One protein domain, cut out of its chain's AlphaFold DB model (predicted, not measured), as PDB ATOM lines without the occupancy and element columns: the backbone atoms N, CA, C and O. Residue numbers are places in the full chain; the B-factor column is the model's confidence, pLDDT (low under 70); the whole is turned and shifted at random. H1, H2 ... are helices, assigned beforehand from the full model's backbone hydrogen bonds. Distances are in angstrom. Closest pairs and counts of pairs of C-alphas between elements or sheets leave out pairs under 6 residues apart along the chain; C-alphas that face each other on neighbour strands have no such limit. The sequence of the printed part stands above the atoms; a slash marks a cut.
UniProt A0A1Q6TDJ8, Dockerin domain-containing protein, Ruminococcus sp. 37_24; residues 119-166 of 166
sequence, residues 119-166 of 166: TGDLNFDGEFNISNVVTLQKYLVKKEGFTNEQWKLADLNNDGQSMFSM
ATOM      1  N   THR A 119      39.131  27.379 -13.910       82.31
ATOM      2  CA  THR A 119      39.081  27.647 -12.466       82.31
ATOM      3  C   THR A 119      40.507  27.787 -11.915       82.31
ATOM      4  O   THR A 119      41.366  26.947 -12.177       82.31
ATOM      5  N   GLY A 120      40.776  28.867 -11.179       81.25
ATOM      6  CA  GLY A 120      42.109  29.214 -10.683       81.25
ATOM      7  C   GLY A 120      43.007  30.000 -11.651       81.25
ATOM      8  O   GLY A 120      44.066  30.464 -11.222       81.25
ATOM      9  N   ASP A 121      42.618  30.199 -12.915       86.69
ATOM     10  CA  ASP A 121      43.339  31.068 -13.857       86.69
ATOM     11  C   ASP A 121      43.074  32.550 -13.545       86.69
ATOM     12  O   ASP A 121      42.176  33.206 -14.069       86.69
ATOM     13  N   LEU A 122      43.865  33.088 -12.623       86.56
ATOM     14  CA  LEU A 122      43.744  34.465 -12.160       86.56
ATOM     15  C   LEU A 122      44.391  35.473 -13.106       86.56
ATOM     16  O   LEU A 122      44.160  36.673 -12.945       86.56
ATOM     17  N   ASN A 123      45.241  35.041 -14.036       84.38
ATOM     18  CA  ASN A 123      45.932  35.935 -14.956       84.38
ATOM     19  C   ASN A 123      45.313  35.938 -16.372       84.38
ATOM     20  O   ASN A 123      45.723  36.774 -17.180       84.38
ATOM     21  N   PHE A 124      44.321  35.081 -16.630       80.75
ATOM     22  CA  PHE A 124      43.606  34.908 -17.895       80.75
ATOM     23  C   PHE A 124      44.510  34.496 -19.067       80.75
ATOM     24  O   PHE A 124      44.338  34.995 -20.184       80.75
ATOM     25  N   ASP A 125      45.508  33.645 -18.813       77.25
ATOM     26  CA  ASP A 125      46.369  33.061 -19.851       77.25
ATOM     27  C   ASP A 125      45.869  31.709 -20.382       77.25
ATOM     28  O   ASP A 125      46.437  31.186 -21.341       77.25
ATOM     29  N   GLY A 126      44.761  31.199 -19.839       78.06
ATOM     30  CA  GLY A 126      44.169  29.920 -20.211       78.06
ATOM     31  C   GLY A 126      44.797  28.727 -19.492       78.06
ATOM     32  O   GLY A 126      44.426  27.590 -19.782       78.06
ATOM     33  N   GLU A 127      45.725  28.947 -18.558       82.31
ATOM     34  CA  GLU A 127      46.402  27.892 -17.815       82.31
ATOM     35  C   GLU A 127      46.290  28.101 -16.302       82.31
ATOM     36  O   GLU A 127      46.431  29.202 -15.780       82.31
ATOM     37  N   PHE A 128      46.130  27.013 -15.544       85.62
ATOM     38  CA  PHE A 128      46.261  27.049 -14.087       85.62
ATOM     39  C   PHE A 128      47.695  26.697 -13.660       85.62
ATOM     40  O   PHE A 128      48.021  25.532 -13.432       85.62
ATOM     41  N   ASN A 129      48.574  27.701 -13.566       89.00
ATOM     42  CA  ASN A 129      49.986  27.520 -13.202       89.00
ATOM     43  C   ASN A 129      50.484  28.536 -12.138       89.00
ATOM     44  O   ASN A 129      49.722  29.344 -11.601       89.00
ATOM     45  N   ILE A 130      51.786  28.498 -11.812       90.75
ATOM     46  CA  ILE A 130      52.411  29.351 -10.778       90.75
ATOM     47  C   ILE A 130      52.237  30.857 -11.035       90.75
ATOM     48  O   ILE A 130      52.210  31.649 -10.092       90.75
ATOM     49  N   SER A 131      52.063  31.268 -12.290       89.00
ATOM     50  CA  SER A 131      51.828  32.666 -12.655       89.00
ATOM     51  C   SER A 131      50.517  33.196 -12.067       89.00
ATOM     52  O   SER A 131      50.434  34.378 -11.737       89.00
ATOM     53  N   ASN A 132      49.520  32.334 -11.848       88.19
ATOM     54  CA  ASN A 132      48.279  32.704 -11.161       88.19
ATOM     55  C   ASN A 132      48.501  32.968  -9.677       88.19
ATOM     56  O   ASN A 132      47.949  33.921  -9.126       88.19
ATOM     57  N   VAL A 133      49.376  32.188  -9.038       89.75
ATOM     58  CA  VAL A 133      49.773  32.403  -7.639       89.75
ATOM     59  C   VAL A 133      50.492  33.743  -7.481       89.75
ATOM     60  O   VAL A 133      50.295  34.430  -6.482       89.75
ATOM     61  N   VAL A 134      51.265  34.178  -8.482       91.12
ATOM     62  CA  VAL A 134      51.874  35.521  -8.488       91.12
ATOM     63  C   VAL A 134      50.800  36.614  -8.543       91.12
ATOM     64  O   VAL A 134      50.884  37.591  -7.797       91.12
ATOM     65  N   THR A 135      49.768  36.457  -9.378       88.81
ATOM     66  CA  THR A 135      48.624  37.388  -9.417       88.81
ATOM     67  C   THR A 135      47.899  37.441  -8.074       88.81
ATOM     68  O   THR A 135      47.588  38.523  -7.576       88.81
ATOM     69  N   LEU A 136      47.714  36.289  -7.433       88.19
ATOM     70  CA  LEU A 136      47.155  36.208  -6.092       88.19
ATOM     71  C   LEU A 136      48.032  36.893  -5.038       88.19
ATOM     72  O   LEU A 136      47.531  37.668  -4.227       88.19
ATOM     73  N   GLN A 137      49.345  36.667  -5.061       91.19
ATOM     74  CA  GLN A 137      50.270  37.313  -4.135       91.19
ATOM     75  C   GLN A 137      50.175  38.838  -4.241       91.19
ATOM     76  O   GLN A 137      50.121  39.517  -3.217       91.19
ATOM     77  N   LYS A 138      50.119  39.382  -5.466       89.94
ATOM     78  CA  LYS A 138      49.948  40.825  -5.703       89.94
ATOM     79  C   LYS A 138      48.669  41.372  -5.066       89.94
ATOM     80  O   LYS A 138      48.696  42.479  -4.528       89.94
ATOM     81  N   TYR A 139      47.585  40.601  -5.106       87.50
ATOM     82  CA  TYR A 139      46.339  40.945  -4.431       87.50
ATOM     83  C   TYR A 139      46.482  40.940  -2.906       87.50
ATOM     84  O   TYR A 139      46.138  41.927  -2.256       87.50
ATOM     85  N   LEU A 140      47.081  39.891  -2.334       86.50
ATOM     86  CA  LEU A 140      47.285  39.767  -0.884       86.50
ATOM     87  C   LEU A 140      48.138  40.908  -0.310       86.50
ATOM     88  O   LEU A 140      47.853  41.418   0.772       86.50
ATOM     89  N   VAL A 141      49.149  41.363  -1.055       90.88
ATOM     90  CA  VAL A 141      49.975  42.523  -0.666       90.88
ATOM     91  C   VAL A 141      49.344  43.873  -1.038       90.88
ATOM     92  O   VAL A 141      50.001  44.906  -0.921       90.88
ATOM     93  N   LYS A 142      48.078  43.883  -1.483       87.31
ATOM     94  CA  LYS A 142      47.291  45.071  -1.865       87.31
ATOM     95  C   LYS A 142      47.927  45.913  -2.976       87.31
ATOM     96  O   LYS A 142      47.689  47.117  -3.060       87.31
ATOM     97  N   LYS A 143      48.744  45.291  -3.830       84.44
ATOM     98  CA  LYS A 143      49.385  45.957  -4.972       84.44
ATOM     99  C   LYS A 143      48.426  46.100  -6.153       84.44
ATOM    100  O   LYS A 143      48.507  47.082  -6.883       84.44
ATOM    101  N   GLU A 144      47.530  45.133  -6.333       80.62
ATOM    102  CA  GLU A 144      46.503  45.110  -7.379       80.62
ATOM    103  C   GLU A 144      45.190  44.558  -6.787       80.62
ATOM    104  O   GLU A 144      45.220  43.763  -5.852       80.62
ATOM    105  N   GLY A 145      44.034  44.991  -7.294       80.94
ATOM    106  CA  GLY A 145      42.726  44.445  -6.906       80.94
ATOM    107  C   GLY A 145      42.263  43.350  -7.868       80.94
ATOM    108  O   GLY A 145      42.590  43.397  -9.053       80.94
ATOM    109  N   PHE A 146      41.474  42.392  -7.381       83.00
ATOM    110  CA  PHE A 146      40.803  41.417  -8.242       83.00
ATOM    111  C   PHE A 146      39.561  42.004  -8.910       83.00
ATOM    112  O   PHE A 146      38.787  42.743  -8.300       83.00
ATOM    113  N   THR A 147      39.368  41.634 -10.172       77.25
ATOM    114  CA  THR A 147      38.110  41.813 -10.906       77.25
ATOM    115  C   THR A 147      37.052  40.819 -10.427       77.25
ATOM    116  O   THR A 147      37.391  39.775  -9.877       77.25
ATOM    117  N   ASN A 148      35.771  41.106 -10.677       77.19
ATOM    118  CA  ASN A 148      34.667  40.193 -10.347       77.19
ATOM    119  C   ASN A 148      34.858  38.800 -10.970       77.19
ATOM    120  O   ASN A 148      34.570  37.792 -10.332       77.19
ATOM    121  N   GLU A 149      35.396  38.728 -12.188       78.12
ATOM    122  CA  GLU A 149      35.736  37.459 -12.832       78.12
ATOM    123  C   GLU A 149      36.863  36.731 -12.088       78.12
ATOM    124  O   GLU A 149      36.726  35.547 -11.806       78.12
ATOM    125  N   GLN A 150      37.935  37.424 -11.684       82.62
ATOM    126  CA  GLN A 150      38.999  36.812 -10.869       82.62
ATOM    127  C   GLN A 150      38.478  36.320  -9.516       82.62
ATOM    128  O   GLN A 150      38.946  35.295  -9.036       82.62
ATOM    129  N   TRP A 151      37.492  37.000  -8.921       83.06
ATOM    130  CA  TRP A 151      36.825  36.523  -7.706       83.06
ATOM    131  C   TRP A 151      36.109  35.190  -7.927       83.06
ATOM    132  O   TRP A 151      36.278  34.287  -7.114       83.06
ATOM    133  N   LYS A 152      35.384  35.041  -9.044       82.44
ATOM    134  CA  LYS A 152      34.746  33.767  -9.416       82.44
ATOM    135  C   LYS A 152      35.781  32.665  -9.657       82.44
ATOM    136  O   LYS A 152      35.566  31.533  -9.254       82.44
ATOM    137  N   LEU A 153      36.911  32.985 -10.293       84.19
ATOM    138  CA  LEU A 153      37.969  32.002 -10.567       84.19
ATOM    139  C   LEU A 153      38.807  31.646  -9.336       84.19
ATOM    140  O   LEU A 153      39.408  30.575  -9.309       84.19
ATOM    141  N   ALA A 154      38.854  32.517  -8.327       84.31
ATOM    142  CA  ALA A 154      39.535  32.272  -7.058       84.31
ATOM    143  C   ALA A 154      38.725  31.391  -6.086       84.31
ATOM    144  O   ALA A 154      39.286  30.929  -5.091       84.31
ATOM    145  N   ASP A 155      37.434  31.179  -6.342       83.75
ATOM    146  CA  ASP A 155      36.572  30.268  -5.584       83.75
ATOM    147  C   ASP A 155      36.801  28.820  -6.061       83.75
ATOM    148  O   ASP A 155      36.133  28.312  -6.961       83.75
ATOM    149  N   LEU A 156      37.817  28.158  -5.499       79.56
ATOM    150  CA  LEU A 156      38.162  26.779  -5.876       79.56
ATOM    151  C   LEU A 156      37.243  25.726  -5.236       79.56
ATOM    152  O   LEU A 156      37.244  24.576  -5.677       79.56
ATOM    153  N   ASN A 157      36.501  26.081  -4.184       80.25
ATOM    154  CA  ASN A 157      35.620  25.175  -3.444       80.25
ATOM    155  C   ASN A 157      34.128  25.378  -3.761       80.25
ATOM    156  O   ASN A 157      33.309  24.601  -3.268       80.25
ATOM    157  N   ASN A 158      33.792  26.328  -4.639       77.31
ATOM    158  CA  ASN A 158      32.439  26.693  -5.060       77.31
ATOM    159  C   ASN A 158      31.514  27.041  -3.883       77.31
ATOM    160  O   ASN A 158      30.323  26.719  -3.915       77.31
ATOM    161  N   ASP A 159      32.051  27.651  -2.824       79.00
ATOM    162  CA  ASP A 159      31.258  28.049  -1.656       79.00
ATOM    163  C   ASP A 159      30.685  29.472  -1.778       79.00
ATOM    164  O   ASP A 159      30.004  29.959  -0.871       79.00
ATOM    165  N   GLY A 160      30.909  30.124  -2.924       70.19
ATOM    166  CA  GLY A 160      30.474  31.486  -3.198       70.19
ATOM    167  C   GLY A 160      31.357  32.540  -2.533       70.19
ATOM    168  O   GLY A 160      31.044  33.732  -2.610       70.19
ATOM    169  N   GLN A 161      32.448  32.128  -1.890       65.94
ATOM    170  CA  GLN A 161      33.460  32.993  -1.322       65.94
ATOM    171  C   GLN A 161      34.806  32.716  -2.005       65.94
ATOM    172  O   GLN A 161      35.060  31.656  -2.565       65.94
ATOM    173  N   SER A 162      35.713  33.696  -2.013       61.50
ATOM    174  CA  SER A 162      37.081  33.377  -2.445       61.50
ATOM    175  C   SER A 162      37.722  32.401  -1.469       61.50
ATOM    176  O   SER A 162      37.447  32.502  -0.276       61.50
ATOM    177  N   MET A 163      38.728  31.655  -1.932       59.22
ATOM    178  CA  MET A 163      39.636  30.819  -1.126       59.22
ATOM    179  C   MET A 163      40.116  31.421   0.224       59.22
ATOM    180  O   MET A 163      40.588  30.682   1.082       59.22
ATOM    181  N   PHE A 164      40.031  32.743   0.428       54.94
ATOM    182  CA  PHE A 164      40.521  33.462   1.612       54.94
ATOM    183  C   PHE A 164      39.446  33.955   2.587       54.94
ATOM    184  O   PHE A 164      39.795  34.662   3.532       54.94
ATOM    185  N   SER A 165      38.168  33.611   2.411       49.78
ATOM    186  CA  SER A 165      37.186  33.804   3.484       49.78
ATOM    187  C   SER A 165      37.354  32.708   4.544       49.78
ATOM    188  O   SER A 165      36.619  31.721   4.577       49.78
ATOM    189  N   MET A 166      38.382  32.843   5.377       38.97
ATOM    190  CA  MET A 166      38.478  32.113   6.643       38.97
ATOM    191  C   MET A 166      37.933  32.970   7.777       38.97
ATOM    192  O   MET A 166      38.228  34.188   7.782       38.97
TER     193      MET A 166
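AT A GLANCE: This is residues 119 to 166 of the 166 residues of the protein "Dockerin domain-containing protein" of Ruminococcus sp. 37_24 (UniProt A0A1Q6TDJ8). This is a domain of little regular structure, mostly loops, with two short helices, H1 and H2, on opposite sides of its middle. The opening loop, residues 119 to 129, folds back to reach H1; a short link crosses to H2, and the closing loop, residues 155 to 166, curves away beyond H2. The printed part has 48 residues, of which 18 are in named elements, in the order H1, H2; the class is all helix. The whole is compact, with a radius of gyration of the C-alphas of 10.0 A, and rounded, spanning 24 by 24 by 17 A.

HOW THE PARTS SIT: H1, residues 130 to 140, and H2, residues 148 to 154, are apart, with no C-alpha of the one within 8 A of the other. In both helices every O i to N i+4 pair is within hydrogen-bond range.

IN THESE COORDINATES: H1 is 15.3 A from C-alpha 130 at (52.411, 29.351, -10.778) to C-alpha 140. H2 is 9.9 A long and ends at C-alpha 154, (39.535, 32.272, -7.058).

THE WHOLE: The C-alphas farthest apart, those of Asp 125 and Met 166, are 27.7 A apart. The printed part has no cut. Residues 161 to 166 are under pLDDT 70.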